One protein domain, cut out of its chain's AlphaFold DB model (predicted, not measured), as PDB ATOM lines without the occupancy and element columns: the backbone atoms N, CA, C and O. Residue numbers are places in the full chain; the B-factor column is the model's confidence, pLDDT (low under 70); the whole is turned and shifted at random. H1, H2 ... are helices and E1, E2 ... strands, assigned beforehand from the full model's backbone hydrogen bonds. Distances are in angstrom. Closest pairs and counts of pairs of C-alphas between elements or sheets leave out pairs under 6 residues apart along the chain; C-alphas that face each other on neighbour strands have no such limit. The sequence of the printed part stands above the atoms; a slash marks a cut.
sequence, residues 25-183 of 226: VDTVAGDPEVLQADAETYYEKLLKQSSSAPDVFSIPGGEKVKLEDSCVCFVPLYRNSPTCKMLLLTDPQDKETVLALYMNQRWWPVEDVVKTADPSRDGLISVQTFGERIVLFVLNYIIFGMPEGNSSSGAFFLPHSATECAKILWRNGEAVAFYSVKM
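Overview. This is residues 25 to 183 of the 226 residues of an uncharacterized protein of Bambusicola thoracicus (UniProt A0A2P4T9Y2). A strongly twisted sheet of four strands, E3 to E6, with the long helix H1 over one face, stands beside a second sheet, E7 to E9, and helix H3 lies between them, across the second sheet's strands. A small hairpin, E1 and E2, lies near E6 at one end of the long axis. The 159 printed residues hold four named helices and nine named strands, in the order H1 E1 E2 E3 E4 E5 E6 H2 E7 H3 H4 E8 E9; the sheets are antiparallel and the class is mixed. The whole is compact, with a radius of gyration of the C-alphas of 15.9 A and spans of 49 by 39 by 34 A.

Arrangement. H1, residues 32 to 48, is on the sheet of E3, residues 72 to 76, E4, 85 to 90, E5, 98 to 103, and E6, 106 to 109, at a height over the sheet of 8.5 A: two layers, a helix on one face of a sheet. It runs along the strands, at 22 degrees to E5 on the local plane; its closest C-alphas to E4 are Gln 36 and Lys 85, 6.2 A. E1, residues 56 to 58, and E2, 64 to 66, form a hairpin, with N 57 and O 65 2.9 A apart. E3 to E6 form a meander, each strand the antiparallel neighbour of the one before; N 75 and O 86 are 2.9 A apart, N 102 and O 87 2.9 A, N 108 and O 101 2.8 A. H2, residues 110 to 113, touches H3, residues 130 to 143, the closest C-alphas being Val 113 and Val 135, 6.3 A. H3 is on the sheet of E7, 123 to 126, E8, 165 to 171, and E9, 174 to 181, again two layers, at a height of 9.0 A, across the strands at 87 degrees to E9 on the local plane. N 125 and O 168 are 2.9 A apart, N 169 and O 177 2.9 A. H4, residues 146 to 149, and H3 meet only through their link. Every O i to N i+4 pair is within hydrogen-bond range in H1, and 9 of 10 in H3; H2 and H4 are too short for such a pair.

Along the chain. H1 begins at C-alpha 32 (50.076, 25.738, 7.455) and is 24.6 A long. E4 is 15.4 A long and H3 18.5 A. E8 is 20.1 A; E9, 21.4 A, bends by 50 degrees at residue 177 and ends at C-alpha 181 (57.636, 19.620, -13.327).

Size, cuts and confidence. The C-alphas farthest apart, Ser 51 and Met 183, are 50.8 A apart. The printed part has no cut. The link H4 to E8 is long, with 15 residues. Mean pLDDT of the printed part is 83.9; residues 49 to 54 and 147 to 157 are among those under 70.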
ATOM      1  N   VAL A  25      43.151  32.507  -2.238       92.38
ATOM      2  CA  VAL A  25      44.531  32.752  -2.692       92.38
ATOM      3  C   VAL A  25      45.016  34.189  -2.438       92.38
ATOM      4  O   VAL A  25      46.217  34.418  -2.325       92.38
ATOM      5  N   ASP A  26      44.097  35.147  -2.287       90.44
ATOM      6  CA  ASP A  26      44.407  36.560  -2.030       90.44
ATOM      7  C   ASP A  26      44.526  36.881  -0.531       90.44
ATOM      8  O   ASP A  26      45.031  37.938  -0.155       90.44
ATOM      9  N   THR A  27      44.009  36.004   0.338       83.81
ATOM     10  CA  THR A  27      43.907  36.247   1.790       83.81
ATOM     11  C   THR A  27      44.686  35.273   2.645       83.81
ATOM     12  O   THR A  27      45.035  35.614   3.774       83.81
ATOM     13  N   VAL A  28      44.939  34.063   2.144       80.75
ATOM     14  CA  VAL A  28      45.697  33.052   2.869       80.75
ATOM     15  C   VAL A  28      47.147  33.510   2.975       80.75
ATOM     16  O   VAL A  28      47.966  33.363   2.071       80.75
ATOM     17  N   ALA A  29      47.439  34.069   4.140       69.75
ATOM     18  CA  ALA A  29      48.762  34.312   4.663       69.75
ATOM     19  C   ALA A  29      48.779  33.692   6.061       69.75
ATOM     20  O   ALA A  29      47.956  34.037   6.907       69.75
ATOM     21  N   GLY A  30      49.664  32.730   6.296       69.25
ATOM     22  CA  GLY A  30      49.703  32.019   7.565       69.25
ATOM     23  C   GLY A  30      50.556  30.768   7.494       69.25
ATOM     24  O   GLY A  30      50.873  30.273   6.413       69.25
ATOM     25  N   ASP A  31      50.930  30.284   8.671       82.38
ATOM     26  CA  ASP A  31      51.618  29.014   8.835       82.38
ATOM     27  C   ASP A  31      50.621  27.860   8.593       82.38
ATOM     28  O   ASP A  31      49.566  27.833   9.240       82.38
ATOM     29  N   PRO A  32      50.914  26.913   7.681       85.25
ATOM     30  CA  PRO A  32      50.076  25.738   7.455       85.25
ATOM     31  C   PRO A  32      49.731  24.960   8.732       85.25
ATOM     32  O   PRO A  32      48.644  24.391   8.818       85.25
ATOM     33  N   GLU A  33      50.621  24.948   9.728       86.12
ATOM     34  CA  GLU A  33      50.384  24.261  11.002       86.12
ATOM     35  C   GLU A  33      49.283  24.941  11.824       86.12
ATOM     36  O   GLU A  33      48.419  24.264  12.381       86.12
ATOM     37  N   VAL A  34      49.254  26.277  11.838       87.81
ATOM     38  CA  VAL A  34      48.208  27.056  12.522       87.81
ATOM     39  C   VAL A  34      46.855  26.834  11.850       87.81
ATOM     40  O   VAL A  34      45.856  26.593  12.523       87.81
ATOM     41  N   LEU A  35      46.826  26.848  10.515       87.50
ATOM     42  CA  LEU A  35      45.601  26.613   9.746       87.50
ATOM     43  C   LEU A  35      45.042  25.203   9.970       87.50
ATOM     44  O   LEU A  35      43.828  25.030  10.081       87.50
ATOM     45  N   GLN A  36      45.920  24.205  10.079       90.62
ATOM     46  CA  GLN A  36      45.514  22.844  10.408       90.62
ATOM     47  C   GLN A  36      44.972  22.748  11.842       90.62
ATOM     48  O   GLN A  36      43.911  22.158  12.037       90.62
ATOM     49  N   ALA A  37      45.644  23.347  12.829       91.81
ATOM     50  CA  ALA A  37      45.191  23.336  14.223       91.81
ATOM     51  C   ALA A  37      43.810  24.002  14.394       91.81
ATOM     52  O   ALA A  37      42.960  23.518  15.150       91.81
ATOM     53  N   ASP A  38      43.549  25.077  13.646       91.38
ATOM     54  CA  ASP A  38      42.237  25.729  13.590       91.38
ATOM     55  C   ASP A  38      41.156  24.797  13.017       91.38
ATOM     56  O   ASP A  38      40.037  24.735  13.541       91.38
ATOM     57  N   ALA A  39      41.478  24.045  11.958       92.19
ATOM     58  CA  ALA A  39      40.574  23.064  11.360       92.19
ATOM     59  C   ALA A  39      40.299  21.878  12.298       92.19
ATOM     60  O   ALA A  39      39.153  21.443  12.422       92.19
ATOM     61  N   GLU A  40      41.317  21.381  13.001       93.75
ATOM     62  CA  GLU A  40      41.185  20.324  14.012       93.75
ATOM     63  C   GLU A  40      40.299  20.783  15.176       93.75
ATOM     64  O   GLU A  40      39.357  20.086  15.554       93.75
ATOM     65  N   THR A  41      40.513  22.004  15.670       93.19
ATOM     66  CA  THR A  41      39.687  22.609  16.726       93.19
ATOM     67  C   THR A  41      38.222  22.727  16.304       93.19
ATOM     68  O   THR A  41      37.315  22.480  17.101       93.19
ATOM     69  N   TYR A  42      37.967  23.119  15.054       91.38
ATOM     70  CA  TYR A  42      36.615  23.167  14.503       91.38
ATOM     71  C   TYR A  42      35.991  21.771  14.406       91.38
ATOM     72  O   TYR A  42      34.872  21.566  14.874       91.38
ATOM     73  N   TYR A  43      36.725  20.795  13.871       91.38
ATOM     74  CA  TYR A  43      36.243  19.424  13.740       91.38
ATOM     75  C   TYR A  43      35.906  18.795  15.101       91.38
ATOM     76  O   TYR A  43      34.866  18.162  15.257       91.38
ATOM     77  N   GLU A  44      36.715  19.041  16.134       91.31
ATOM     78  CA  GLU A  44      36.395  18.594  17.492       91.31
ATOM     79  C   GLU A  44      35.101  19.198  18.043       91.31
ATOM     80  O   GLU A  44      34.374  18.532  18.783       91.31
ATOM     81  N   LYS A  45      34.821  20.471  17.734       88.50
ATOM     82  CA  LYS A  45      33.554  21.105  18.120       88.50
ATOM     83  C   LYS A  45      32.391  20.425  17.412       88.50
ATOM     84  O   LYS A  45      31.414  20.104  18.082       88.50
ATOM     85  N   LEU A  46      32.539  20.140  16.119       85.88
ATOM     86  CA  LEU A  46      31.538  19.438  15.320       85.88
ATOM     87  C   LEU A  46      31.188  18.069  15.929       85.88
ATOM     88  O   LEU A  46      30.017  17.765  16.132       85.88
ATOM     89  N   LEU A  47      32.199  17.290  16.336       84.88
ATOM     90  CA  LEU A  47      32.004  15.989  16.993       84.88
ATOM     91  C   LEU A  47      31.266  16.090  18.338       84.88
ATOM     92  O   LEU A  47      30.496  15.203  18.706       84.88
ATOM     93  N   LYS A  48      31.506  17.167  19.095       83.00
ATOM     94  CA  LYS A  48      30.882  17.409  20.408       83.00
ATOM     95  C   LYS A  48      29.451  17.953  20.290       83.00
ATOM     96  O   LYS A  48      28.688  17.856  21.247       83.00
ATOM     97  N   GLN A  49      29.080  18.522  19.143       69.75
ATOM     98  CA  GLN A  49      27.805  19.207  18.899       69.75
ATOM     99  C   GLN A  49      26.631  18.282  18.539       69.75
ATOM    100  O   GLN A  49      25.577  18.780  18.149       69.75
ATOM    101  N   SER A  50      26.735  16.968  18.767       58.47
ATOM    102  CA  SER A  50      25.688  15.966  18.479       58.47
ATOM    103  C   SER A  50      24.320  16.186  19.171       58.47
ATOM    104  O   SER A  50      23.408  15.382  18.997       58.47
ATOM    105  N   SER A  51      24.144  17.280  19.929       55.62
ATOM    106  CA  SER A  51      22.911  17.676  20.629       55.62
ATOM    107  C   SER A  51      22.423  19.113  20.318       55.62
ATOM    108  O   SER A  51      21.326  19.491  20.727       55.62
ATOM    109  N   SER A  52      23.188  19.940  19.584       60.66
ATOM    110  CA  SER A  52      22.775  21.303  19.178       60.66
ATOM    111  C   SER A  52      22.354  21.373  17.706       60.66
ATOM    112  O   SER A  52      22.621  20.455  16.938       60.66
ATOM    113  N   ALA A  53      21.697  22.465  17.294       63.44
ATOM    114  CA  ALA A  53      21.385  22.698  15.883       63.44
ATOM    115  C   ALA A  53      22.686  22.673  15.048       63.44
ATOM    116  O   ALA A  53      23.603  23.420  15.393       63.44
ATOM    117  N   PRO A  54      22.788  21.820  14.010       66.38
ATOM    118  CA  PRO A  54      24.015  21.675  13.236       66.38
ATOM    119  C   PRO A  54      24.301  22.955  12.452       66.38
ATOM    120  O   PRO A  54      23.374  23.596  11.940       66.38
ATOM    121  N   ASP A  55      25.581  23.301  12.334       77.31
ATOM    122  CA  ASP A  55      26.011  24.363  11.432       77.31
ATOM    123  C   ASP A  55      25.597  24.006   9.995       77.31
ATOM    124  O   ASP A  55      25.497  22.837   9.616       77.31
ATOM    125  N   VAL A  56      25.311  25.015   9.175       83.69
ATOM    126  CA  VAL A  56      24.820  24.810   7.809       83.69
ATOM    127  C   VAL A  56      25.723  25.524   6.822       83.69
ATOM    128  O   VAL A  56      25.947  26.730   6.928       83.69
ATOM    129  N   PHE A  57      26.185  24.788   5.817       85.38
ATOM    130  CA  PHE A  57      26.848  25.342   4.649       85.38
ATOM    131  C   PHE A  57      25.819  25.582   3.543       85.38
ATOM    132  O   PHE A  57      25.006  24.713   3.238       85.38
ATOM    133  N   SER A  58      25.815  26.778   2.958       81.75
ATOM    134  CA  SER A  58      24.936  27.095   1.828       81.75
ATOM    135  C   SER A  58      25.757  27.082   0.550       81.75
ATOM    136  O   SER A  58      26.676  27.890   0.412       81.75
ATOM    137  N   ILE A  59      25.416  26.185  -0.371       76.25
ATOM    138  CA  ILE A  59      26.004  26.177  -1.709       76.25
ATOM    139  C   ILE A  59      25.444  27.393  -2.467       76.25
ATOM    140  O   ILE A  59      24.227  27.615  -2.423       76.25
ATOM    141  N   PRO A  60      26.272  28.206  -3.145       71.56
ATOM    142  CA  PRO A  60      25.779  29.316  -3.956       71.56
ATOM    143  C   PRO A  60      24.733  28.850  -4.980       71.56
ATOM    144  O   PRO A  60      24.993  27.988  -5.810       71.56
ATOM    145  N   GLY A  61      23.510  29.384  -4.882       67.31
ATOM    146  CA  GLY A  61      22.388  28.993  -5.750       67.31
ATOM    147  C   GLY A  61      21.825  27.581  -5.519       67.31
ATOM    148  O   GLY A  61      20.949  27.166  -6.274       67.31
ATOM    149  N   GLY A  62      22.299  26.862  -4.495       71.00
ATOM    150  CA  GLY A  62      21.979  25.456  -4.246       71.00
ATOM    151  C   GLY A  62      21.336  25.171  -2.887       71.00
ATOM    152  O   GLY A  62      20.862  26.063  -2.176       71.00
ATOM    153  N   GLU A  63      21.302  23.883  -2.542       77.50
ATOM    154  CA  GLU A  63      20.757  23.394  -1.277       77.50
ATOM    155  C   GLU A  63      21.684  23.710  -0.089       77.50
ATOM    156  O   GLU A  63      22.886  23.966  -0.215       77.50
ATOM    157  N   LYS A  64      21.085  23.716   1.101       84.19
ATOM    158  CA  LYS A  64      21.778  23.834   2.376       84.19
ATOM    159  C   LYS A  64      22.258  22.465   2.841       84.19
ATOM    160  O   LYS A  64      21.449  21.581   3.103       84.19
ATOM    161  N   VAL A  65      23.561  22.335   3.034       84.19
ATOM    162  CA  VAL A  65      24.196  21.127   3.554       84.19
ATOM    163  C   VAL A  65      24.366  21.261   5.059       84.19
ATOM    164  O   VAL A  65      24.949  22.230   5.549       84.19
ATOM    165  N   LYS A  66      23.847  20.287   5.808       85.88
ATOM    166  CA  LYS A  66      24.104  20.188   7.246       85.88
ATOM    167  C   LYS A  66      25.542  19.736   7.459       85.88
ATOM    168  O   LYS A  66      25.975  18.748   6.874       85.88
ATOM    169  N   LEU A  67      26.268  20.470   8.289       86.31
ATOM    170  CA  LEU A  67      27.630  20.137   8.662       86.31
ATOM    171  C   LEU A  67      27.558  19.078   9.759       86.31
ATOM    172  O   LEU A  67      27.241  19.366  10.910       86.31
ATOM    173  N   GLU A  68      27.809  17.840   9.360       85.12
ATOM    174  CA  GLU A  68      27.859  16.663  10.222       85.12
ATOM    175  C   GLU A  68      29.220  15.981  10.047       85.12
ATOM    176  O   GLU A  68      29.871  16.131   9.009       85.12
ATOM    177  N   ASP A  69      29.652  15.215  11.047       84.69
ATOM    178  CA  ASP A  69      30.935  14.503  11.031       84.69
ATOM    179  C   ASP A  69      31.053  13.548   9.836       84.69
ATOM    180  O   ASP A  69      32.114  13.428   9.230       84.69
ATOM    181  N   SER A  70      29.932  12.950   9.423       86.38
ATOM    182  CA  SER A  70      29.861  12.048   8.271       86.38
ATOM    183  C   SER A  70      30.157  12.720   6.923       86.38
ATOM    184  O   SER A  70      30.382  12.025   5.930       86.38
ATOM    185  N   CYS A  71      30.104  14.053   6.846       87.94
ATOM    186  CA  CYS A  71      30.274  14.825   5.613       87.94
ATOM    187  C   CYS A  71      31.603  15.578   5.568       87.94
ATOM    188  O   CYS A  71      31.845  16.318   4.622       87.94
ATOM    189  N   VAL A  72      32.468  15.416   6.569       91.19
ATOM    190  CA  VAL A  72      33.757  16.103   6.607       91.19
ATOM    191  C   VAL A  72      34.906  15.113   6.726       91.19
ATOM    192  O   VAL A  72      34.816  14.101   7.416       91.19
ATOM    193  N   CYS A  73      36.013  15.391   6.044       91.19
ATOM    194  CA  CYS A  73      37.179  14.515   6.079       91.19
ATOM    195  C   CYS A  73      38.488  15.298   5.970       91.19
ATOM    196  O   CYS A  73      38.561  16.345   5.327       91.19
ATOM    197  N   PHE A  74      39.541  14.784   6.605       92.12
ATOM    198  CA  PHE A  74      40.886  15.334   6.466       92.12
ATOM    199  C   PHE A  74      41.642  14.643   5.334       92.12
ATOM    200  O   PHE A  74      41.797  13.421   5.346       92.12
ATOM    201  N   VAL A  75      42.195  15.434   4.416       90.25
ATOM    202  CA  VAL A  75      43.006  14.956   3.288       90.25
ATOM    203  C   VAL A  75      44.384  15.624   3.320       90.25
ATOM    204  O   VAL A  75      44.466  16.832   3.540       90.25
ATOM    205  N   PRO A  76      45.493  14.884   3.136       91.06
ATOM    206  CA  PRO A  76      46.823  15.484   3.110       91.06
ATOM    207  C   PRO A  76      46.990  16.418   1.905       91.06
ATOM    208  O   PRO A  76      46.704  16.036   0.772       91.06
ATOM    209  N   LEU A  77      47.530  17.618   2.135       91.56
ATOM    210  CA  LEU A  77      47.860  18.557   1.057       91.56
ATOM    211  C   LEU A  77      49.028  18.051   0.195       91.56
ATOM    212  O   LEU A  77      49.117  18.359  -0.993       91.56
ATOM    213  N   TYR A  78      49.935  17.279   0.796       89.50
ATOM    214  CA  TYR A  78      51.137  16.762   0.149       89.50
ATOM    215  C   TYR A  78      51.170  15.238   0.216       89.50
ATOM    216  O   TYR A  78      51.087  14.667   1.300       89.50
ATOM    217  N   ARG A  79      51.406  14.550  -0.910       86.06
ATOM    218  CA  ARG A  79      51.451  13.072  -0.909       86.06
ATOM    219  C   ARG A  79      52.573  12.468  -0.058       86.06
ATOM    220  O   ARG A  79      52.505  11.304   0.310       86.06
ATOM    221  N   ASN A  80      53.642  13.223   0.185       82.62
ATOM    222  CA  ASN A  80      54.837  12.758   0.890       82.62
ATOM    223  C   ASN A  80      54.953  13.318   2.313       82.62
ATOM    224  O   ASN A  80      56.014  13.176   2.915       82.62
ATOM    225  N   SER A  81      53.908  13.974   2.824       79.44
ATOM    226  CA  SER A  81      53.905  14.513   4.178       79.44
ATOM    227  C   SER A  81      52.660  14.063   4.937       79.44
ATOM    228  O   SER A  81      51.552  14.244   4.434       79.44
ATOM    229  N   PRO A  82      52.805  13.512   6.156       76.00
ATOM    230  CA  PRO A  82      51.663  13.275   7.033       76.00
ATOM    231  C   PRO A  82      51.148  14.572   7.685       76.00
ATOM    232  O   PRO A  82      50.075  14.561   8.291       76.00
ATOM    233  N   THR A  83      51.913  15.664   7.590       79.25
ATOM    234  CA  THR A  83      51.571  16.995   8.108       79.25
ATOM    235  C   THR A  83      50.937  17.861   7.018       79.25
ATOM    236  O   THR A  83      51.112  17.589   5.828       79.25
ATOM    237  N   CYS A  84      50.228  18.920   7.422       85.69
ATOM    238  CA  CYS A  84      49.457  19.810   6.552       85.69
ATOM    239  C   CYS A  84      48.271  19.094   5.886       85.69
ATOM    240  O   CYS A  84      48.290  18.763   4.696       85.69
ATOM    241  N   LYS A  85      47.225  18.845   6.677       91.31
ATOM    242  CA  LYS A  85      45.952  18.273   6.219       91.31
ATOM    243  C   LYS A  85      44.905  19.362   6.006       91.31
ATOM    244  O   LYS A  85      44.792  20.292   6.796       91.31
ATOM    245  N   MET A  86      44.111  19.198   4.958       91.88
ATOM    246  CA  MET A  86      42.974  20.043   4.613       91.88
ATOM    247  C   MET A  86      41.688  19.376   5.097       91.88
ATOM    248  O   MET A  86      41.494  18.188   4.840       91.88
ATOM    249  N   LEU A  87      40.811  20.127   5.762       94.50
ATOM    250  CA  LEU A  87      39.467  19.663   6.098       94.50
ATOM    251  C   LEU A  87      38.523  19.968   4.928       94.50
ATOM    252  O   LEU A  87      38.331  21.131   4.564       94.50
ATOM    253  N   LEU A  88      37.969  18.919   4.332       94.56
ATOM    254  CA  LEU A  88      37.049  18.981   3.201       94.56
ATOM    255  C   LEU A  88      35.616  18.729   3.668       94.56
ATOM    256  O   LEU A  88      35.401  17.975   4.616       94.56
ATOM    257  N   LEU A  89      34.656  19.335   2.974       92.88
ATOM    258  CA  LEU A  89      33.228  19.042   3.063       92.88
ATOM    259  C   LEU A  89      32.808  18.297   1.797       92.88
ATOM    260  O   LEU A  89      33.017  18.815   0.700       92.88
ATOM    261  N   THR A  90      32.204  17.124   1.947       91.19
ATOM    262  CA  THR A  90      31.662  16.321   0.847       91.19
ATOM    263  C   THR A  90      30.142  16.381   0.798       91.19
ATOM    264  O   THR A  90      29.484  16.703   1.793       91.19
ATOM    265  N   ASP A  91      29.579  16.085  -0.369       87.69
ATOM    266  CA  ASP A  91      28.135  15.990  -0.530       87.69
ATOM    267  C   ASP A  91      27.595  14.807   0.308       87.69
ATOM    268  O   ASP A  91      28.122  13.690   0.249       87.69
ATOM    269  N   PRO A  92      26.559  15.016   1.143       85.88
ATOM    270  CA  PRO A  92      25.926  13.933   1.885       85.88
ATOM    271  C   PRO A  92      25.385  12.800   1.001       85.88
ATOM    272  O   PRO A  92      25.375  11.654   1.452       85.88
ATOM    273  N   GLN A  93      24.929  13.120  -0.214       85.06
ATOM    274  CA  GLN A  93      24.376  12.181  -1.195       85.06
ATOM    275  C   GLN A  93      25.460  11.546  -2.068       85.06
ATOM    276  O   GLN A  93      25.302  10.406  -2.501       85.06
ATOM    277  N   ASP A  94      26.562  12.262  -2.292       84.44
ATOM    278  CA  ASP A  94      27.710  11.796  -3.063       84.44
ATOM    279  C   ASP A  94      29.027  12.119  -2.345       84.44
ATOM    280  O   ASP A  94      29.606  13.199  -2.468       84.44
ATOM    281  N   LYS A  95      29.543  11.137  -1.604       79.62
ATOM    282  CA  LYS A  95      30.761  11.300  -0.799       79.62
ATOM    283  C   LYS A  95      32.021  11.549  -1.632       79.62
ATOM    284  O   LYS A  95      33.043  11.910  -1.047       79.62
ATOM    285  N   GLU A  96      31.966  11.364  -2.949       78.69
ATOM    286  CA  GLU A  96      33.072  11.658  -3.862       78.69
ATOM    287  C   GLU A  96      33.071  13.123  -4.317       78.69
ATOM    288  O   GLU A  96      34.125  13.668  -4.659       78.69
ATOM    289  N   THR A  97      31.924  13.799  -4.250       86.69
ATOM    290  CA  THR A  97      31.813  15.217  -4.584       86.69
ATOM    291  C   THR A  97      32.265  16.078  -3.406       86.69
ATOM    292  O   THR A  97      31.652  16.086  -2.338       86.69
ATOM    293  N   VAL A  98      33.341  16.846  -3.599       90.69
ATOM    294  CA  VAL A  98      33.818  17.836  -2.619       90.69
ATOM    295  C   VAL A  98      33.170  19.187  -2.897       90.69
ATOM    296  O   VAL A  98      33.280  19.729  -3.994       90.69
ATOM    297  N   LEU A  99      32.537  19.760  -1.877       90.94
ATOM    298  CA  LEU A  99      31.796  21.016  -1.964       90.94
ATOM    299  C   LEU A  99      32.623  22.218  -1.502       90.94
ATOM    300  O   LEU A  99      32.549  23.298  -2.093       90.94
ATOM    301  N   ALA A 100      33.401  22.052  -0.429       93.69
ATOM    302  CA  ALA A 100      34.129  23.155   0.189       93.69
ATOM    303  C   ALA A 100      35.374  22.711   0.969       93.69
ATOM    304  O   ALA A 100      35.512  21.554   1.363       93.69
ATOM    305  N   LEU A 101      36.259  23.675   1.234       94.44
ATOM    306  CA  LEU A 101      37.437  23.537   2.089       94.44
ATOM    307  C   LEU A 101      37.309  24.458   3.304       94.44
ATOM    308  O   LEU A 101      36.987  25.638   3.154       94.44
ATOM    309  N   TYR A 102      37.579  23.953   4.505       92.25
ATOM    310  CA  TYR A 102      37.589  24.780   5.710       92.25
ATOM    311  C   TYR A 102      38.969  25.389   5.918       92.25
ATOM    312  O   TYR A 102      39.919  24.651   6.156       92.25
ATOM    313  N   MET A 103      39.069  26.719   5.853       89.56
ATOM    314  CA  MET A 103      40.301  27.472   6.110       89.56
ATOM    315  C   MET A 103      40.010  28.868   6.652       89.56
ATOM    316  O   MET A 103      39.069  29.519   6.204       89.56
ATOM    317  N   ASN A 104      40.845  29.362   7.576       86.69
ATOM    318  CA  ASN A 104      40.664  30.667   8.231       86.69
ATOM    319  C   ASN A 104      39.265  30.834   8.845       86.69
ATOM    320  O   ASN A 104      38.580  31.830   8.612       86.69
ATOM    321  N   GLN A 105      38.831  29.829   9.610       86.31
ATOM    322  CA  GLN A 105      37.551  29.827  10.327       86.31
ATOM    323  C   GLN A 105      36.303  29.948   9.437       86.31
ATOM    324  O   GLN A 105      35.236  30.352   9.895       86.31
ATOM    325  N   ARG A 106      36.422  29.597   8.152       88.25
ATOM    326  CA  ARG A 106      35.311  29.622   7.200       88.25
ATOM    327  C   ARG A 106      35.401  28.485   6.193       88.25
ATOM    328  O   ARG A 106      36.486  28.025   5.844       88.25
ATOM    329  N   TRP A 107      34.243  28.095   5.677       91.81
ATOM    330  CA  TRP A 107      34.133  27.210   4.524       91.81
ATOM    331  C   TRP A 107      34.244  28.012   3.227       91.81
ATOM    332  O   TRP A 107      33.550  29.015   3.040       91.81
ATOM    333  N   TRP A 108      35.127  27.566   2.342       92.38
ATOM    334  CA  TRP A 108      35.334  28.114   1.009       92.38
ATOM    335  C   TRP A 108      34.782  27.145  -0.033       92.38
ATOM    336  O   TRP A 108      35.290  26.022  -0.105       92.38
ATOM    337  N   PRO A 109      33.782  27.546  -0.838       92.44
ATOM    338  CA  PRO A 109      33.337  26.753  -1.979       92.44
ATOM    339  C   PRO A 109      34.515  26.418  -2.897       92.44
ATOM    340  O   PRO A 109      35.363  27.279  -3.133       92.44
ATOM    341  N   VAL A 110      34.561  25.197  -3.439       91.31
ATOM    342  CA  VAL A 110      35.633  24.769  -4.366       91.31
ATOM    343  C   VAL A 110      35.799  25.756  -5.527       91.31
ATOM    344  O   VAL A 110      36.922  26.146  -5.846       91.31
ATOM    345  N   GLU A 111      34.683  26.228  -6.083       90.50
ATOM    346  CA  GLU A 111      34.642  27.228  -7.158       90.50
ATOM    347  C   GLU A 111      35.275  28.575  -6.783       90.50
ATOM    348  O   GLU A 111      35.801  29.269  -7.643       90.50
ATOM    349  N   ASP A 112      35.256  28.958  -5.509       91.88
ATOM    350  CA  ASP A 112      35.830  30.224  -5.053       91.88
ATOM    351  C   ASP A 112      37.301  30.077  -4.665       91.88
ATOM    352  O   ASP A 112      38.042  31.061  -4.674       91.88
ATOM    353  N   VAL A 113      37.754  28.860  -4.347       94.31
ATOM    354  CA  VAL A 113      39.168  28.609  -4.051       94.31
ATOM    355  C   VAL A 113      40.038  28.834  -5.284       94.31
ATOM    356  O   VAL A 113      41.143  29.350  -5.144       94.31
ATOM    357  N   VAL A 114      39.541  28.505  -6.479       94.44
ATOM    358  CA  VAL A 114      40.274  28.672  -7.746       94.44
ATOM    359  C   VAL A 114      40.192  30.083  -8.335       94.44
ATOM    360  O   VAL A 114      40.813  30.351  -9.360       94.44
ATOM    361  N   LYS A 115      39.467  31.004  -7.697       94.19
ATOM    362  CA  LYS A 115      39.316  32.386  -8.164       94.19
ATOM    363  C   LYS A 115      40.289  33.337  -7.475       94.19
ATOM    364  O   LYS A 115      40.838  33.059  -6.410       94.19
ATOM    365  N   THR A 116      40.493  34.491  -8.094       94.38
ATOM    366  CA  THR A 116      41.297  35.595  -7.582       94.38
ATOM    367  C   THR A 116      40.701  36.937  -7.994       94.38
ATOM    368  O   THR A 116      40.091  37.077  -9.052       94.38
ATOM    369  N   ALA A 117      40.876  37.935  -7.133       92.88
ATOM    370  CA  ALA A 117      40.516  39.319  -7.393       92.88
ATOM    371  C   ALA A 117      41.742  40.160  -7.756       92.88
ATOM    372  O   ALA A 117      41.598  41.348  -8.037       92.88
ATOM    373  N   ASP A 118      42.939  39.568  -7.721       91.75
ATOM    374  CA  ASP A 118      44.176  40.229  -8.103       91.75
ATOM    375  C   ASP A 118      44.311  40.212  -9.634       91.75
ATOM    376  O   ASP A 118      44.586  39.159 -10.213       91.75
ATOM    377  N   PRO A 119      44.154  41.361 -10.320       88.69
ATOM    378  CA  PRO A 119      44.250  41.410 -11.775       88.69
ATOM    379  C   PRO A 119      45.673  41.148 -12.282       88.69
ATOM    380  O   PRO A 119      45.856  40.927 -13.475       88.69
ATOM    381  N   SER A 120      46.688  41.199 -11.411       90.25
ATOM    382  CA  SER A 120      48.064  40.858 -11.786       90.25
ATOM    383  C   SER A 120      48.285  39.349 -11.901       90.25
ATOM    384  O   SER A 120      49.261  38.912 -12.515       90.25
ATOM    385  N   ARG A 121      47.369  38.542 -11.351       92.69
ATOM    386  CA  ARG A 121      47.407  37.088 -11.430       92.69
ATOM    387  C   ARG A 121      46.720  36.615 -12.715       92.69
ATOM    388  O   ARG A 121      45.624  36.066 -12.689       92.69
ATOM    389  N   ASP A 122      47.387  36.855 -13.840       93.31
ATOM    390  CA  ASP A 122      46.950  36.455 -15.181       93.31
ATOM    391  C   ASP A 122      48.077  35.743 -15.948       93.31
ATOM    392  O   ASP A 122      49.263  36.052 -15.801       93.31
ATOM    393  N   GLY A 123      47.712  34.753 -16.763       91.75
ATOM    394  CA  GLY A 123      48.657  33.913 -17.490       91.75
ATOM    395  C   GLY A 123      49.306  32.819 -16.635       91.75
ATOM    396  O   GLY A 123      48.771  32.363 -15.624       91.75
ATOM    397  N   LEU A 124      50.455  32.316 -17.094       92.44
ATOM    398  CA  LEU A 124      51.110  31.152 -16.495       92.44
ATOM    399  C   LEU A 124      52.068  31.556 -15.363       92.44
ATOM    400  O   LEU A 124      53.174  32.035 -15.622       92.44
ATOM    401  N   ILE A 125      51.682  31.286 -14.117       93.38
ATOM    402  CA  ILE A 125      52.384  31.750 -12.910       93.38
ATOM    403  C   ILE A 125      52.913  30.562 -12.102       93.38
ATOM    404  O   ILE A 125      52.220  29.568 -11.901       93.38
ATOM    405  N   SER A 126      54.164  30.648 -11.643       93.00
ATOM    406  CA  SER A 126      54.763  29.629 -10.768       93.00
ATOM    407  C   SER A 126      54.125  29.637  -9.385       93.00
ATOM    408  O   SER A 126      53.964  30.700  -8.800       93.00
ATOM    409  N   VAL A 127      53.853  28.452  -8.838       92.75
ATOM    410  CA  VAL A 127      53.362  28.289  -7.463       92.75
ATOM    411  C   VAL A 127      54.480  28.654  -6.488       92.75
ATOM    412  O   VAL A 127      55.512  27.982  -6.456       92.75
ATOM    413  N   GLN A 128      54.286  29.717  -5.709       90.75
ATOM    414  CA  GLN A 128      55.265  30.224  -4.740       90.75
ATOM    415  C   GLN A 128      54.679  30.350  -3.335       90.75
ATOM    416  O   GLN A 128      55.397  30.216  -2.346       90.75
ATOM    417  N   THR A 129      53.380  30.605  -3.244       91.81
ATOM    418  CA  THR A 129      52.676  30.838  -1.985       91.81
ATOM    419  C   THR A 129      51.905  29.604  -1.529       91.81
ATOM    420  O   THR A 129      51.564  28.716  -2.315       91.81
ATOM    421  N   PHE A 130      51.577  29.562  -0.237       91.50
ATOM    422  CA  PHE A 130      50.719  28.513   0.309       91.50
ATOM    423  C   PHE A 130      49.296  28.565  -0.272       91.50
ATOM    424  O   PHE A 130      48.720  27.524  -0.575       91.50
ATOM    425  N   GLY A 131      48.758  29.766  -0.519       93.69
ATOM    426  CA  GLY A 131      47.472  29.937  -1.198       93.69
ATOM    427  C   GLY A 131      47.468  29.297  -2.589       93.69
ATOM    428  O   GLY A 131      46.613  28.468  -2.881       93.69
ATOM    429  N   GLU A 132      48.471  29.589  -3.423       94.56
ATOM    430  CA  GLU A 132      48.615  28.955  -4.745       94.56
ATOM    431  C   GLU A 132      48.810  27.441  -4.633       94.56
ATOM    432  O   GLU A 132      48.364  26.685  -5.496       94.56
ATOM    433  N   ARG A 133      49.442  26.970  -3.552       94.12
ATOM    434  CA  ARG A 133      49.596  25.540  -3.302       94.12
ATOM    435  C   ARG A 133      48.263  24.844  -3.036       94.12
ATOM    436  O   ARG A 133      48.070  23.724  -3.504       94.12
ATOM    437  N   ILE A 134      47.350  25.508  -2.333       94.75
ATOM    438  CA  ILE A 134      45.979  25.027  -2.141       94.75
ATOM    439  C   ILE A 134      45.234  25.019  -3.479       94.75
ATOM    440  O   ILE A 134      44.593  24.024  -3.799       94.75
ATOM    441  N   VAL A 135      45.362  26.068  -4.298       95.69
ATOM    442  CA  VAL A 135      44.738  26.113  -5.636       95.69
ATOM    443  C   VAL A 135      45.221  24.956  -6.510       95.69
ATOM    444  O   VAL A 135      44.410  24.265  -7.122       95.69
ATOM    445  N   LEU A 136      46.529  24.686  -6.515       94.06
ATOM    446  CA  LEU A 136      47.103  23.538  -7.217       94.06
ATOM    447  C   LEU A 136      46.514  22.211  -6.723       94.06
ATOM    448  O   LEU A 136      46.200  21.346  -7.536       94.06
ATOM    449  N   PHE A 137      46.366  22.047  -5.406       93.12
ATOM    450  CA  PHE A 137      45.742  20.863  -4.821       93.12
ATOM    451  C   PHE A 137      44.293  20.707  -5.281       93.12
ATOM    452  O   PHE A 137      43.920  19.622  -5.712       93.12
ATOM    453  N   VAL A 138      43.497  21.778  -5.248       93.50
ATOM    454  CA  VAL A 138      42.102  21.743  -5.702       93.50
ATOM    455  C   VAL A 138      42.021  21.361  -7.176       93.50
ATOM    456  O   VAL A 138      41.272  20.451  -7.516       93.50
ATOM    457  N   LEU A 139      42.838  21.968  -8.041       90.38
ATOM    458  CA  LEU A 139      42.879  21.606  -9.457       90.38
ATOM    459  C   LEU A 139      43.253  20.130  -9.645       90.38
ATOM    460  O   LEU A 139      42.484  19.362 -10.210       90.38
ATOM    461  N   ASN A 140      44.418  19.716  -9.151       89.50
ATOM    462  CA  ASN A 140      44.961  18.384  -9.407       89.50
ATOM    463  C   ASN A 140      44.153  17.265  -8.742       89.50
ATOM    464  O   ASN A 140      43.907  16.239  -9.363       89.50
ATOM    465  N   TYR A 141      43.788  17.438  -7.474       85.62
ATOM    466  CA  TYR A 141      43.168  16.385  -6.676       85.62
ATOM    467  C   TYR A 141      41.648  16.394  -6.809       85.62
ATOM    468  O   TYR A 141      41.064  15.356  -7.085       85.62
ATOM    469  N   ILE A 142      41.006  17.554  -6.645       87.69
ATOM    470  CA  ILE A 142      39.542  17.638  -6.555       87.69
ATOM    471  C   ILE A 142      38.906  17.757  -7.940       87.69
ATOM    472  O   ILE A 142      38.013  16.984  -8.256       87.69
ATOM    473  N   ILE A 143      39.355  18.704  -8.765       86.00
ATOM    474  CA  ILE A 143      38.704  19.015 -10.046       86.00
ATOM    475  C   ILE A 143      39.091  18.001 -11.125       86.00
ATOM    476  O   ILE A 143      38.219  17.479 -11.807       86.00
ATOM    477  N   PHE A 144      40.383  17.705 -11.280       79.88
ATOM    478  CA  PHE A 144      40.854  16.757 -12.294       79.88
ATOM    479  C   PHE A 144      41.019  15.328 -11.749       79.88
ATOM    480  O   PHE A 144      40.889  14.373 -12.502       79.88
ATOM    481  N   GLY A 145      41.298  15.152 -10.453       73.56
ATOM    482  CA  GLY A 145      41.657  13.845  -9.879       73.56
ATOM    483  C   GLY A 145      40.489  12.971  -9.462       73.56
ATOM    484  O   GLY A 145      40.435  11.803  -9.846       73.56
ATOM    485  N   MET A 146      39.563  13.513  -8.674       71.81
ATOM    486  CA  MET A 146      38.399  12.766  -8.191       71.81
ATOM    487  C   MET A 146      37.513  12.274  -9.349       71.81
ATOM    488  O   MET A 146      37.165  11.093  -9.344       71.81
ATOM    489  N   PRO A 147      37.230  13.082 -10.395       58.34
ATOM    490  CA  PRO A 147      36.436  12.614 -11.526       58.34
ATOM    491  C   PRO A 147      37.144  11.607 -12.440       58.34
ATOM    492  O   PRO A 147      36.467  10.995 -13.250       58.34
ATOM    493  N   GLU A 148      38.465  11.421 -12.366       53.06
ATOM    494  CA  GLU A 148      39.177  10.412 -13.173       53.06
ATOM    495  C   GLU A 148      39.301   9.058 -12.455       53.06
ATOM    496  O   GLU A 148      39.310   8.001 -13.102       53.06
ATOM    497  N   GLY A 149      39.321   9.065 -11.117       50.28
ATOM    498  CA  GLY A 149      39.351   7.856 -10.289       50.28
ATOM    499  C   GLY A 149      38.089   6.988 -10.385       50.28
ATOM    500  O   GLY A 149      38.133   5.812 -10.027       50.28
ATOM    501  N   ASN A 150      36.996   7.539 -10.923       48.41
ATOM    502  CA  ASN A 150      35.741   6.833 -11.201       48.41
ATOM    503  C   ASN A 150      35.737   6.082 -12.552       48.41
ATOM    504  O   ASN A 150      34.807   5.326 -12.847       48.41
ATOM    505  N   SER A 151      36.771   6.270 -13.383       47.75
ATOM    506  CA  SER A 151      36.964   5.472 -14.590       47.75
ATOM    507  C   SER A 151      37.397   4.056 -14.201       47.75
ATOM    508  O   SER A 151      37.983   3.838 -13.140       47.75
ATOM    509  N   SER A 152      37.190   3.066 -15.074       46.50
ATOM    510  CA  SER A 152      37.572   1.660 -14.831       46.50
ATOM    511  C   SER A 152      39.068   1.433 -14.534       46.50
ATOM    512  O   SER A 152      39.489   0.293 -14.342       46.50
ATOM    513  N   SER A 153      39.880   2.493 -14.552       50.59
ATOM    514  CA  SER A 153      41.300   2.493 -14.220       50.59
ATOM    515  C   SER A 153      41.594   2.663 -12.719       50.59
ATOM    516  O   SER A 153      42.686   2.288 -12.296       50.59
ATOM    517  N   GLY A 154      40.659   3.196 -11.913       48.94
ATOM    518  CA  GLY A 154      40.850   3.427 -10.470       48.94
ATOM    519  C   GLY A 154      42.034   4.342 -10.122       48.94
ATOM    520  O   GLY A 154      42.546   4.303  -9.000       48.94
ATOM    521  N   ALA A 155      42.527   5.116 -11.092       49.72
ATOM    522  CA  ALA A 155      43.697   5.962 -10.934       49.72
ATOM    523  C   ALA A 155      43.276   7.352 -10.441       49.72
ATOM    524  O   ALA A 155      42.714   8.140 -11.191       49.72
ATOM    525  N   PHE A 156      43.573   7.666  -9.179       60.00
ATOM    526  CA  PHE A 156      43.421   9.017  -8.638       60.00
ATOM    527  C   PHE A 156      44.709   9.814  -8.853       60.00
ATOM    528  O   PHE A 156      45.811   9.297  -8.622       60.00
ATOM    529  N   PHE A 157      44.598  11.097  -9.209       66.44
ATOM    530  CA  PHE A 157      45.752  11.983  -9.083       66.44
ATOM    531  C   PHE A 157      46.118  12.117  -7.609       66.44
ATOM    532  O   PHE A 157      45.299  12.490  -6.778       66.44
ATOM    533  N   LEU A 158      47.369  11.817  -7.270       79.19
ATOM    534  CA  LEU A 158      47.890  12.093  -5.936       79.19
ATOM    535  C   LEU A 158      48.216  13.586  -5.808       79.19
ATOM    536  O   LEU A 158      48.680  14.180  -6.787       79.19
ATOM    537  N   PRO A 159      48.075  14.181  -4.612       85.12
ATOM    538  CA  PRO A 159      48.562  15.531  -4.360       85.12
ATOM    539  C   PRO A 159      50.050  15.682  -4.699       85.12
ATOM    540  O   PRO A 159      50.845  14.751  -4.526       85.12
ATOM    541  N   HIS A 160      50.470  16.868  -5.135       86.06
ATOM    542  CA  HIS A 160      51.889  17.157  -5.367       86.06
ATOM    543  C   HIS A 160      52.714  17.002  -4.088       86.06
ATOM    544  O   HIS A 160      52.283  17.404  -3.004       86.06
ATOM    545  N   SER A 161      53.940  16.490  -4.197       85.69
ATOM    546  CA  SER A 161      54.871  16.469  -3.060       85.69
ATOM    547  C   SER A 161      55.314  17.881  -2.703       85.69
ATOM    548  O   SER A 161      55.462  18.708  -3.599       85.69
ATOM    549  N   ALA A 162      55.603  18.174  -1.434       85.31
ATOM    550  CA  ALA A 162      55.971  19.532  -0.992       85.31
ATOM    551  C   ALA A 162      57.132  20.174  -1.789       85.31
ATOM    552  O   ALA A 162      57.225  21.391  -1.884       85.31
ATOM    553  N   THR A 163      57.984  19.349  -2.399       82.81
ATOM    554  CA  THR A 163      59.151  19.744  -3.199       82.81
ATOM    555  C   THR A 163      58.900  19.846  -4.707       82.81
ATOM    556  O   THR A 163      59.773  20.317  -5.432       82.81
ATOM    557  N   GLU A 164      57.757  19.375  -5.209       83.75
ATOM    558  CA  GLU A 164      57.417  19.469  -6.630       83.75
ATOM    559  C   GLU A 164      57.064  20.908  -7.004       83.75
ATOM    560  O   GLU A 164      56.213  21.545  -6.374       83.75
ATOM    561  N   CYS A 165      57.708  21.388  -8.067       85.75
ATOM    562  CA  CYS A 165      57.409  22.674  -8.674       85.75
ATOM    563  C   CYS A 165      56.260  22.531  -9.673       85.75
ATOM    564  O   CYS A 165      56.220  21.592 -10.476       85.75
ATOM    565  N   ALA A 166      55.372  23.517  -9.672       89.94
ATOM    566  CA  ALA A 166      54.262  23.602 -10.603       89.94
ATOM    567  C   ALA A 166      54.002  25.054 -11.013       89.94
ATOM    568  O   ALA A 166      54.475  26.000 -10.376       89.94
ATOM    569  N   LYS A 167      53.235  25.217 -12.085       92.06
ATOM    570  CA  LYS A 167      52.682  26.496 -12.524       92.06
ATOM    571  C   LYS A 167      51.174  26.368 -12.685       92.06
ATOM    572  O   LYS A 167      50.697  25.306 -13.069       92.06
ATOM    573  N   ILE A 168      50.452  27.446 -12.428       94.12
ATOM    574  CA  ILE A 168      49.007  27.548 -12.614       94.12
ATOM    575  C   ILE A 168      48.754  28.517 -13.766       94.12
ATOM    576  O   ILE A 168      49.384  29.573 -13.840       94.12
ATOM    577  N   LEU A 169      47.869  28.132 -14.682       92.94
ATOM    578  CA  LEU A 169      47.367  29.014 -15.724       92.94
ATOM    579  C   LEU A 169      46.151  29.762 -15.185       92.94
ATOM    580  O   LEU A 169      45.106  29.155 -14.945       92.94
ATOM    581  N   TRP A 170      46.299  31.070 -15.028       93.06
ATOM    582  CA  TRP A 170      45.237  31.984 -14.642       93.06
ATOM    583  C   TRP A 170      44.669  32.677 -15.873       93.06
ATOM    584  O   TRP A 170      45.411  33.031 -16.793       93.06
ATOM    585  N   ARG A 171      43.350  32.849 -15.908       90.94
ATOM    586  CA  ARG A 171      42.651  33.572 -16.965       90.94
ATOM    587  C   ARG A 171      41.382  34.185 -16.397       90.94
ATOM    588  O   ARG A 171      40.588  33.485 -15.781       90.94
ATOM    589  N   ASN A 172      41.174  35.479 -16.633       90.00
ATOM    590  CA  ASN A 172      39.955  36.194 -16.227       90.00
ATOM    591  C   ASN A 172      39.614  36.057 -14.725       90.00
ATOM    592  O   ASN A 172      38.442  35.993 -14.360       90.00
ATOM    593  N   GLY A 173      40.628  36.014 -13.856       91.31
ATOM    594  CA  GLY A 173      40.436  35.872 -12.410       91.31
ATOM    595  C   GLY A 173      40.186  34.440 -11.929       91.31
ATOM    596  O   GLY A 173      39.784  34.260 -10.784       91.31
ATOM    597  N   GLU A 174      40.433  33.423 -12.756       93.62
ATOM    598  CA  GLU A 174      40.255  32.013 -12.397       93.62
ATOM    599  C   GLU A 174      41.464  31.162 -12.807       93.62
ATOM    600  O   GLU A 174      42.084  31.381 -13.849       93.62
ATOM    601  N   ALA A 175      41.811  30.183 -11.977       93.25
ATOM    602  CA  ALA A 175      42.797  29.161 -12.281       93.25
ATOM    603  C   ALA A 175      42.146  28.043 -13.104       93.25
ATOM    604  O   ALA A 175      41.313  27.299 -12.599       93.25
ATOM    605  N   VAL A 176      42.548  27.904 -14.368       89.50
ATOM    606  CA  VAL A 176      41.872  27.019 -15.338       89.50
ATOM    607  C   VAL A 176      42.660  25.753 -15.678       89.50
ATOM    608  O   VAL A 176      42.100  24.792 -16.197       89.50
ATOM    609  N   ALA A 177      43.967  25.737 -15.411       88.38
ATOM    610  CA  ALA A 177      44.830  24.581 -15.647       88.38
ATOM    611  C   ALA A 177      46.103  24.659 -14.798       88.38
ATOM    612  O   ALA A 177      46.433  25.701 -14.223       88.38
ATOM    613  N   PHE A 178      46.868  23.568 -14.764       89.31
ATOM    614  CA  PHE A 178      48.179  23.545 -14.125       89.31
ATOM    615  C   PHE A 178      49.197  22.726 -14.921       89.31
ATOM    616  O   PHE A 178      48.869  21.869 -15.742       89.31
ATOM    617  N   TYR A 179      50.466  22.993 -14.631       86.56
ATOM    618  CA  TYR A 179      51.618  22.322 -15.208       86.56
ATOM    619  C   TYR A 179      52.544  21.860 -14.100       86.56
ATOM    620  O   TYR A 179      52.900  22.638 -13.219       86.56
ATOM    621  N   SER A 180      52.977  20.606 -14.167       80.81
ATOM    622  CA  SER A 180      53.843  20.005 -13.148       80.81
ATOM    623  C   SER A 180      55.214  19.686 -13.715       80.81
ATOM    624  O   SER A 180      55.319  19.072 -14.776       80.81
ATOM    625  N   VAL A 181      56.273  20.030 -12.982       72.00
ATOM    626  CA  VAL A 181      57.636  19.620 -13.327       72.00
ATOM    627  C   VAL A 181      57.982  18.374 -12.517       72.00
ATOM    628  O   VAL A 181      58.295  18.456 -11.331       72.00
ATOM    629  N   LYS A 182      57.944  17.199 -13.151       63.81
ATOM    630  CA  LYS A 182      58.439  15.963 -12.531       63.81
ATOM    631  C   LYS A 182      59.958  15.887 -12.695       63.81
ATOM    632  O   LYS A 182      60.463  15.758 -13.808       63.81
ATOM    633  N   MET A 183      60.693  15.933 -11.585       49.88
ATOM    634  CA  MET A 183      62.110  15.555 -11.573       49.88
ATOM    635  C   MET A 183      62.218  14.067 -11.936       49.88
ATOM    636  O   MET A 183      61.607  13.226 -11.274       49.88
TER     637      MET A 183